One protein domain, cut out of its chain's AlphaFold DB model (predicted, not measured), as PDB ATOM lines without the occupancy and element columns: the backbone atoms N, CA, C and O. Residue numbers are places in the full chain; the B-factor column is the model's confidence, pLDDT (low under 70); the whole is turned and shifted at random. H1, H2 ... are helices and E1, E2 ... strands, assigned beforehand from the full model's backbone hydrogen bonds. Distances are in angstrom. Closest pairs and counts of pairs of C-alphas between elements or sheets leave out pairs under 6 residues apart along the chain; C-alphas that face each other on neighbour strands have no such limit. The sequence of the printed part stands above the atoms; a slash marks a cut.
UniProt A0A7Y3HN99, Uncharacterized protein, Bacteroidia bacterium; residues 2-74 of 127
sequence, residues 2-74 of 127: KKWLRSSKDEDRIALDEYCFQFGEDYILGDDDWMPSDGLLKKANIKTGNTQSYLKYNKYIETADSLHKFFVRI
ATOM      1  N   LYS A   2     216.897 169.411 318.922       82.25
ATOM      2  CA  LYS A   2     215.724 170.033 318.247       82.25
ATOM      3  C   LYS A   2     215.627 171.555 318.422       82.25
ATOM      4  O   LYS A   2     215.265 172.263 317.490       82.25
ATOM      5  N   LYS A   3     215.943 172.047 319.626       84.88
ATOM      6  CA  LYS A   3     215.982 173.483 319.939       84.88
ATOM      7  C   LYS A   3     217.065 174.199 319.128       84.88
ATOM      8  O   LYS A   3     216.771 175.213 318.511       84.88
ATOM      9  N   TRP A   4     218.267 173.628 319.089       83.81
ATOM     10  CA  TRP A   4     219.407 174.167 318.347       83.81
ATOM     11  C   TRP A   4     219.151 174.182 316.840       83.81
ATOM     12  O   TRP A   4     219.289 175.223 316.214       83.81
ATOM     13  N   LEU A   5     218.613 173.090 316.286       83.00
ATOM     14  CA  LEU A   5     218.249 172.991 314.870       83.00
ATOM     15  C   LEU A   5     217.240 174.066 314.439       83.00
ATOM     16  O   LEU A   5     217.282 174.537 313.308       83.00
ATOM     17  N   ARG A   6     216.317 174.460 315.323       82.88
ATOM     18  CA  ARG A   6     215.305 175.494 315.045       82.88
ATOM     19  C   ARG A   6     215.800 176.915 315.293       82.88
ATOM     20  O   ARG A   6     215.145 177.852 314.847       82.88
ATOM     21  N   SER A   7     216.908 177.076 316.007       85.50
ATOM     22  CA  SER A   7     217.462 178.386 316.326       85.50
ATOM     23  C   SER A   7     218.238 178.960 315.140       85.50
ATOM     24  O   SER A   7     218.682 178.233 314.249       85.50
ATOM     25  N   SER A   8     218.385 180.280 315.130       77.44
ATOM     26  CA  SER A   8     219.229 181.014 314.176       77.44
ATOM     27  C   SER A   8     220.421 181.680 314.867       77.44
ATOM     28  O   SER A   8     221.086 182.505 314.256       77.44
ATOM     29  N   LYS A   9     220.660 181.376 316.150       88.94
ATOM     30  CA  LYS A   9     221.789 181.919 316.912       88.94
ATOM     31  C   LYS A   9     223.070 181.161 316.583       88.94
ATOM     32  O   LYS A   9     223.048 179.931 316.544       88.94
ATOM     33  N   ASP A  10     224.180 181.877 316.445       84.25
ATOM     34  CA  ASP A  10     225.494 181.281 316.174       84.25
ATOM     35  C   ASP A  10     225.952 180.320 317.280       84.25
ATOM     36  O   ASP A  10     226.428 179.230 316.985       84.25
ATOM     37  N   GLU A  11     225.707 180.649 318.550       88.00
ATOM     38  CA  GLU A  11     226.021 179.761 319.684       88.00
ATOM     39  C   GLU A  11     225.293 178.410 319.585       88.00
ATOM     40  O   GLU A  11     225.875 177.354 319.826       88.00
ATOM     41  N   ASP A  12     224.018 178.435 319.181       87.75
ATOM     42  CA  ASP A  12     223.217 177.223 319.011       87.75
ATOM     43  C   ASP A  12     223.675 176.415 317.781       87.75
ATOM     44  O   ASP A  12     223.545 175.191 317.779       87.75
ATOM     45  N   ARG A  13     224.218 177.075 316.747       85.00
ATOM     46  CA  ARG A  13     224.804 176.411 315.571       85.00
ATOM     47  C   ARG A  13     226.100 175.692 315.919       85.00
ATOM     48  O   ARG A  13     226.245 174.537 315.542       85.00
ATOM     49  N   ILE A  14     226.984 176.331 316.684       87.19
ATOM     50  CA  ILE A  14     228.237 175.714 317.146       87.19
ATOM     51  C   ILE A  14     227.931 174.490 318.016       87.19
ATOM     52  O   ILE A  14     228.474 173.414 317.784       87.19
ATOM     53  N   ALA A  15     226.994 174.614 318.960       88.44
ATOM     54  CA  ALA A  15     226.580 173.489 319.798       88.44
ATOM     55  C   ALA A  15     225.928 172.347 318.991       88.44
ATOM     56  O   ALA A  15     226.034 171.178 319.363       88.44
ATOM     57  N   LEU A  16     225.223 172.671 317.901       87.62
ATOM     58  CA  LEU A  16     224.659 171.670 316.999       87.62
ATOM     59  C   LEU A  16     225.748 170.955 316.197       87.62
ATOM     60  O   LEU A  16     225.671 169.736 316.075       87.62
ATOM     61  N   ASP A  17     226.734 171.691 315.689       87.56
ATOM     62  CA  ASP A  17     227.866 171.136 314.947       87.56
ATOM     63  C   ASP A  17     228.686 170.182 315.818       87.56
ATOM     64  O   ASP A  17     228.885 169.028 315.449       87.56
ATOM     65  N   GLU A  18     229.021 170.597 317.040       89.38
ATOM     66  CA  GLU A  18     229.747 169.754 317.992       89.38
ATOM     67  C   GLU A  18     228.956 168.484 318.356       89.38
ATOM     68  O   GLU A  18     229.507 167.383 318.420       89.38
ATOM     69  N   TYR A  19     227.638 168.610 318.539       88.94
ATOM     70  CA  TYR A  19     226.768 167.460 318.782       88.94
ATOM     71  C   TYR A  19     226.723 166.502 317.582       88.94
ATOM     72  O   TYR A  19     226.787 165.285 317.755       88.94
ATOM     73  N   CYS A  20     226.599 167.040 316.368       88.44
ATOM     74  CA  CYS A  20     226.603 166.259 315.137       88.44
ATOM     75  C   CYS A  20     227.953 165.576 314.904       88.44
ATOM     76  O   CYS A  20     227.971 164.423 314.493       88.44
ATOM     77  N   PHE A  21     229.062 166.222 315.251       87.38
ATOM     78  CA  PHE A  21     230.388 165.620 315.179       87.38
ATOM     79  C   PHE A  21     230.564 164.454 316.168       87.38
ATOM     80  O   PHE A  21     231.161 163.437 315.828       87.38
ATOM     81  N   GLN A  22     230.024 164.569 317.387       88.12
ATOM     82  CA  GLN A  22     230.161 163.526 318.415       88.12
ATOM     83  C   GLN A  22     229.221 162.328 318.218       88.12
ATOM     84  O   GLN A  22     229.583 161.203 318.560       88.12
ATOM     85  N   PHE A  23     228.001 162.561 317.721       86.06
ATOM     86  CA  PHE A  23     226.932 161.551 317.709       86.06
ATOM     87  C   PHE A  23     226.313 161.303 316.330       86.06
ATOM     88  O   PHE A  23     225.483 160.404 316.191       86.06
ATOM     89  N   GLY A  24     226.643 162.117 315.330       82.94
ATOM     90  CA  GLY A  24     226.103 161.999 313.982       82.94
ATOM     91  C   GLY A  24     226.862 160.958 313.173       82.94
ATOM     92  O   GLY A  24     228.062 161.080 312.962       82.94
ATOM     93  N   GLU A  25     226.145 159.953 312.675       84.06
ATOM     94  CA  GLU A  25     226.684 159.031 311.669       84.06
ATOM     95  C   GLU A  25     226.919 159.748 310.330       84.06
ATOM     96  O   GLU A  25     227.900 159.499 309.638       84.06
ATOM     97  N   ASP A  26     226.028 160.677 309.989       83.69
ATOM     98  CA  ASP A  26     226.134 161.548 308.830       83.69
ATOM     99  C   ASP A  26     225.388 162.854 309.126       83.69
ATOM    100  O   ASP A  26     224.282 162.842 309.681       83.69
ATOM    101  N   TYR A  27     226.003 163.986 308.787       86.44
ATOM    102  CA  TYR A  27     225.394 165.297 308.953       86.44
ATOM    103  C   TYR A  27     225.879 166.279 307.888       86.44
ATOM    104  O   TYR A  27     227.008 166.212 307.411       86.44
ATOM    105  N   ILE A  28     224.999 167.213 307.530       83.81
ATOM    106  CA  ILE A  28     225.282 168.339 306.639       83.81
ATOM    107  C   ILE A  28     224.664 169.567 307.305       83.81
ATOM    108  O   ILE A  28     223.461 169.585 307.574       83.81
ATOM    109  N   LEU A  29     225.497 170.557 307.627       83.81
ATOM    110  CA  LEU A  29     225.091 171.778 308.333       83.81
ATOM    111  C   LEU A  29     225.443 173.062 307.571       83.81
ATOM    112  O   LEU A  29     225.096 174.143 308.045       83.81
ATOM    113  N   GLY A  30     226.106 172.962 306.414       79.06
ATOM    114  CA  GLY A  30     226.412 174.126 305.594       79.06
ATOM    115  C   GLY A  30     225.138 174.779 305.062       79.06
ATOM    116  O   GLY A  30     224.191 174.108 304.647       79.06
ATOM    117  N   ASP A  31     225.099 176.111 305.102       70.44
ATOM    118  CA  ASP A  31     223.955 176.893 304.617       70.44
ATOM    119  C   ASP A  31     223.849 176.879 303.073       70.44
ATOM    120  O   ASP A  31     222.772 177.144 302.536       70.44
ATOM    121  N   ASP A  32     224.930 176.513 302.373       73.38
ATOM    122  CA  ASP A  32     225.045 176.514 300.906       73.38
ATOM    123  C   ASP A  32     224.985 175.112 300.263       73.38
ATOM    124  O   ASP A  32     225.125 174.966 299.045       73.38
ATOM    125  N   ASP A  33     224.730 174.070 301.056       78.94
ATOM    126  CA  ASP A  33     224.676 172.687 300.578       78.94
ATOM    127  C   ASP A  33     223.311 172.354 299.959       78.94
ATOM    128  O   ASP A  33     222.361 171.913 300.614       78.94
ATOM    129  N   TRP A  34     223.209 172.548 298.646       85.06
ATOM    130  CA  TRP A  34     222.044 172.128 297.875       85.06
ATOM    131  C   TRP A  34     222.123 170.646 297.525       85.06
ATOM    132  O   TRP A  34     223.121 170.169 296.990       85.06
ATOM    133  N   MET A  35     221.030 169.916 297.748       84.88
ATOM    134  CA  MET A  35     220.952 168.502 297.388       84.88
ATOM    135  C   MET A  35     219.666 168.150 296.630       84.88
ATOM    136  O   MET A  35     218.616 168.763 296.858       84.88
ATOM    137  N   PRO A  36     219.698 167.126 295.757       86.62
ATOM    138  CA  PRO A  36     218.502 166.648 295.083       86.62
ATOM    139  C   PRO A  36     217.442 166.167 296.079       86.62
ATOM    140  O   PRO A  36     217.728 165.374 296.979       86.62
ATOM    141  N   SER A  37     216.192 166.584 295.864       85.12
ATOM    142  CA  SER A  37     215.065 166.194 296.725       85.12
ATOM    143  C   SER A  37     214.883 164.676 296.848       85.12
ATOM    144  O   SER A  37     214.655 164.180 297.947       85.12
ATOM    145  N   ASP A  38     215.058 163.924 295.759       84.88
ATOM    146  CA  ASP A  38     214.995 162.458 295.766       84.88
ATOM    147  C   ASP A  38     216.076 161.833 296.669       84.88
ATOM    148  O   ASP A  38     215.814 160.871 297.394       84.88
ATOM    149  N   GLY A  39     217.281 162.416 296.674       85.62
ATOM    150  CA  GLY A  39     218.384 161.994 297.538       85.62
ATOM    151  C   GLY A  39     218.075 162.227 299.015       85.62
ATOM    152  O   GLY A  39     218.259 161.322 299.829       85.62
ATOM    153  N   LEU A  40     217.527 163.402 299.348       86.19
ATOM    154  CA  LEU A  40     217.081 163.723 300.706       86.19
ATOM    155  C   LEU A  40     216.001 162.748 301.194       86.19
ATOM    156  O   LEU A  40     216.110 162.207 302.294       86.19
ATOM    157  N   LEU A  41     214.970 162.499 300.378       86.12
ATOM    158  CA  LEU A  41     213.871 161.601 300.739       86.12
ATOM    159  C   LEU A  41     214.361 160.176 300.999       86.12
ATOM    160  O   LEU A  41     213.932 159.548 301.967       86.12
ATOM    161  N   LYS A  42     215.282 159.683 300.163       86.81
ATOM    162  CA  LYS A  42     215.889 158.364 300.340       86.81
ATOM    163  C   LYS A  42     216.728 158.297 301.616       86.81
ATOM    164  O   LYS A  42     216.601 157.333 302.358       86.81
ATOM    165  N   LYS A  43     217.550 159.317 301.885       83.94
ATOM    166  CA  LYS A  43     218.430 159.357 303.063       83.94
ATOM    167  C   LYS A  43     217.645 159.441 304.372       83.94
ATOM    168  O   LYS A  43     217.979 158.758 305.327       83.94
ATOM    169  N   ALA A  44     216.577 160.234 304.397       83.44
ATOM    170  CA  ALA A  44     215.727 160.415 305.572       83.44
ATOM    171  C   ALA A  44     214.586 159.379 305.685       83.44
ATOM    172  O   ALA A  44     213.707 159.531 306.539       83.44
ATOM    173  N   ASN A  45     214.565 158.348 304.826       83.19
ATOM    174  CA  ASN A  45     213.514 157.325 304.762       83.19
ATOM    175  C   ASN A  45     212.081 157.897 304.655       83.19
ATOM    176  O   ASN A  45     211.120 157.337 305.188       83.19
ATOM    177  N   ILE A  46     211.910 159.016 303.946       83.81
ATOM    178  CA  ILE A  46     210.615 159.683 303.779       83.81
ATOM    179  C   ILE A  46     209.910 159.119 302.543       83.81
ATOM    180  O   ILE A  46     210.362 159.298 301.412       83.81
ATOM    181  N   LYS A  47     208.746 158.493 302.744       79.88
ATOM    182  CA  LYS A  47     207.859 158.058 301.656       79.88
ATOM    183  C   LYS A  47     206.741 159.081 301.471       79.88
ATOM    184  O   LYS A  47     205.839 159.168 302.297       79.88
ATOM    185  N   THR A  48     206.791 159.854 300.388       78.94
ATOM    186  CA  THR A  48     205.737 160.811 300.021       78.94
ATOM    187  C   THR A  48     205.351 160.651 298.555       78.94
ATOM    188  O   THR A  48     206.213 160.461 297.703       78.94
ATOM    189  N   GLY A  49     204.050 160.723 298.254       74.81
ATOM    190  CA  GLY A  49     203.547 160.699 296.876       74.81
ATOM    191  C   GLY A  49     203.693 162.041 296.150       74.81
ATOM    192  O   GLY A  49     203.622 162.088 294.927       74.81
ATOM    193  N   ASN A  50     203.902 163.139 296.888       82.62
ATOM    194  CA  ASN A  50     204.102 164.473 296.322       82.62
ATOM    195  C   ASN A  50     205.212 165.210 297.081       82.62
ATOM    196  O   ASN A  50     204.966 165.934 298.050       82.62
ATOM    197  N   THR A  51     206.445 165.024 296.614       81.38
ATOM    198  CA  THR A  51     207.659 165.637 297.172       81.38
ATOM    199  C   THR A  51     207.559 167.154 297.235       81.38
ATOM    200  O   THR A  51     207.871 167.755 298.255       81.38
ATOM    201  N   GLN A  52     207.063 167.786 296.174       79.75
ATOM    202  CA  GLN A  52     206.987 169.239 296.076       79.75
ATOM    203  C   GLN A  52     206.101 169.853 297.165       79.75
ATOM    204  O   GLN A  52     206.502 170.798 297.842       79.75
ATOM    205  N   SER A  53     204.903 169.301 297.353       82.75
ATOM    206  CA  SER A  53     203.998 169.761 298.410       82.75
ATOM    207  C   SER A  53     204.581 169.453 299.785       82.75
ATOM    208  O   SER A  53     204.522 170.285 300.686       82.75
ATOM    209  N   TYR A  54     205.202 168.283 299.935       85.06
ATOM    210  CA  TYR A  54     205.793 167.864 301.198       85.06
ATOM    211  C   TYR A  54     206.917 168.802 301.658       85.06
ATOM    212  O   TYR A  54     206.889 169.249 302.803       85.06
ATOM    213  N   LEU A  55     207.853 169.157 300.773       83.81
ATOM    214  CA  LEU A  55     208.944 170.091 301.085       83.81
ATOM    215  C   LEU A  55     208.420 171.511 301.344       83.81
ATOM    216  O   LEU A  55     208.946 172.218 302.199       83.81
ATOM    217  N   LYS A  56     207.350 171.916 300.648       82.62
ATOM    218  CA  LYS A  56     206.727 173.232 300.828       82.62
ATOM    219  C   LYS A  56     206.083 173.404 302.207       82.62
ATOM    220  O   LYS A  56     206.173 174.488 302.781       82.62
ATOM    221  N   TYR A  57     205.413 172.371 302.721       84.38
ATOM    222  CA  TYR A  57     204.675 172.460 303.988       84.38
ATOM    223  C   TYR A  57     205.490 172.022 305.212       84.38
ATOM    224  O   TYR A  57     205.187 172.462 306.320       84.38
ATOM    225  N   ASN A  58     206.543 171.217 305.041       84.56
ATOM    226  CA  ASN A  58     207.328 170.681 306.154       84.56
ATOM    227  C   ASN A  58     208.725 171.304 306.221       84.56
ATOM    228  O   ASN A  58     209.681 170.759 305.686       84.56
ATOM    229  N   LYS A  59     208.867 172.422 306.945       85.44
ATOM    230  CA  LYS A  59     210.185 173.046 307.182       85.44
ATOM    231  C   LYS A  59     211.085 172.248 308.124       85.44
ATOM    232  O   LYS A  59     212.304 172.342 308.032       85.44
ATOM    233  N   TYR A  60     210.488 171.494 309.040       88.50
ATOM    234  CA  TYR A  60     211.200 170.641 309.985       88.50
ATOM    235  C   TYR A  60     210.632 169.243 309.879       88.50
ATOM    236  O   TYR A  60     209.435 169.047 310.088       88.50
ATOM    237  N   ILE A  61     211.493 168.289 309.563       87.56
ATOM    238  CA  ILE A  61     211.119 166.891 309.427       87.56
ATOM    239  C   ILE A  61     211.910 166.106 310.465       87.56
ATOM    240  O   ILE A  61     213.118 166.283 310.622       87.56
ATOM    241  N   GLU A  62     211.198 165.256 311.188       87.88
ATOM    242  CA  GLU A  62     211.767 164.300 312.121       87.88
ATOM    243  C   GLU A  62     211.240 162.929 311.729       87.88
ATOM    244  O   GLU A  62     210.031 162.688 311.767       87.88
ATOM    245  N   THR A  63     212.145 162.050 311.319       86.19
ATOM    246  CA  THR A  63     211.833 160.655 311.019       86.19
ATOM    247  C   THR A  63     212.755 159.757 311.821       86.19
ATOM    248  O   THR A  63     213.832 160.154 312.258       86.19
ATOM    249  N   ALA A  64     212.310 158.536 312.072       86.25
ATOM    250  CA  ALA A  64     213.106 157.535 312.751       86.25
ATOM    251  C   ALA A  64     212.894 156.196 312.058       86.25
ATOM    252  O   ALA A  64     211.799 155.908 311.575       86.25
ATOM    253  N   ASP A  65     213.950 155.402 312.031       84.88
ATOM    254  CA  ASP A  65     213.896 153.986 311.715       84.88
ATOM    255  C   ASP A  65     214.296 153.191 312.968       84.88
ATOM    256  O   ASP A  65     214.537 153.751 314.040       84.88
ATOM    257  N   SER A  66     214.379 151.875 312.836       85.75
ATOM    258  CA  SER A  66     214.704 150.933 313.906       85.75
ATOM    259  C   SER A  66     216.055 151.221 314.572       85.75
ATOM    260  O   SER A  66     216.230 150.918 315.749       85.75
ATOM    261  N   LEU A  67     217.002 151.806 313.831       83.56
ATOM    262  CA  LEU A  67     218.378 152.046 314.281       83.56
ATOM    263  C   LEU A  67     218.739 153.535 314.397       83.56
ATOM    264  O   LEU A  67     219.582 153.892 315.213       83.56
ATOM    265  N   HIS A  68     218.092 154.416 313.627       85.31
ATOM    266  CA  HIS A  68     218.541 155.801 313.456       85.31
ATOM    267  C   HIS A  68     217.404 156.811 313.581       85.31
ATOM    268  O   HIS A  68     216.245 156.522 313.279       85.31
ATOM    269  N   LYS A  69     217.752 158.033 313.997       87.94
ATOM    270  CA  LYS A  69     216.861 159.199 313.984       87.94
ATOM    271  C   LYS A  69     217.411 160.245 313.033       87.94
ATOM    272  O   LYS A  69     218.578 160.608 313.120       87.94
ATOM    273  N   PHE A  70     216.541 160.764 312.183       87.88
ATOM    274  CA  PHE A  70     216.861 161.762 311.179       87.88
ATOM    275  C   PHE A  70     216.198 163.083 311.549       87.88
ATOM    276  O   PHE A  70     215.002 163.147 311.850       87.88
ATOM    277  N   PHE A  71     216.985 164.150 311.492       88.62
ATOM    278  CA  PHE A  71     216.522 165.511 311.705       88.62
ATOM    279  C   PHE A  71     216.864 166.338 310.475       88.62
ATOM    280  O   PHE A  71     218.028 166.443 310.106       88.62
ATOM    281  N   VAL A  72     215.852 166.936 309.853       87.88
ATOM    282  CA  VAL A  72     216.030 167.758 308.654       87.88
ATOM    283  C   VAL A  72     215.375 169.112 308.878       87.88
ATOM    284  O   VAL A  72     214.213 169.202 309.284       87.88
ATOM    285  N   ARG A  73     216.122 170.176 308.583       87.69
ATOM    286  CA  ARG A  73     215.612 171.542 308.458       87.69
ATOM    287  C   ARG A  73     215.748 171.965 307.003       87.69
ATOM    288  O   ARG A  73     216.844 171.956 306.462       87.69
ATOM    289  N   ILE A  74     214.639 172.361 306.395       87.06
ATOM    290  CA  ILE A  74     214.619 172.898 305.036       87.06
ATOM    291  C   ILE A  74     214.705 174.419 305.132       87.06
ATOM    292  O   ILE A  74     213.775 175.067 305.620       87.06
TER     293      ILE A  74
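AT A GLANCE: This is residues 2 to 74 of the 127 residues of an uncharacterized protein of Bacteroidia bacterium (UniProt A0A7Y3HN99). A two-stranded antiparallel hairpin, E1 and E2, stands between two pairs of helices: H1 with H2 on one side, H3 with H4 on the other. A long link, residues 24 to 36, passes from one helix pair to the other, and its residues 31 to 36 stand free. The printed part has 73 residues with four named helices and two named strands, in the order H1 H2 H3 H4 E1 E2; the class is mixed, helices and strands. It is compact, with a radius of gyration of the C-alphas of 12.8 A and spans of 37 by 27 by 20 A.

IN THESE COORDINATES: E1 is residues 60 to 64, 13.5 A long, and E2 is residues 69 to 73, 13.6 A, with C-alpha 73 at (215.612, 171.542, 308.458). H1 is residues 2 to 6, 6.3 A, beginning at C-alpha 2 (215.724, 170.033, 318.247). H2, the longest helix, is residues 10 to 23, 19.8 A, with C-alpha 23 at (226.932, 161.551, 317.709). H3 is residues 37 to 43, 9.9 A, and H4 is residues 51 to 57, 10.1 A.

HOW THE PARTS SIT: E1 and E2 are antiparallel at 168 degrees, a hairpin; N 61 and O 72, 2.9 A, and N 70 and O 63, 2.8 A, are within hydrogen-bond range. The closest C-alphas of H1 and E2 are those of Leu 5 and Arg 73, 7.1 A apart. H2 touches H1 with residues 12 to 16 alone; the closest C-alphas of the two are those of Trp 4 and Asp 12, 4.9 A apart. H3 and H4 are close but not clearly touching, about perpendicular at 90 degrees, with the C-alphas of Ser 37 and Thr 51 closest at 7.4 A. H2 and H3 are apart. In H1, H2, H3 and H4 every O i to N i+4 pair is within hydrogen-bond range.

THE WHOLE: The two C-alphas farthest apart, those of Glu 11 and Gly 49, are 37.3 A apart. The printed part has no cut. The link from H2 to H3, 13 residues, is long. The mean pLDDT of the printed part is 84.6, and no printed residue is under 70.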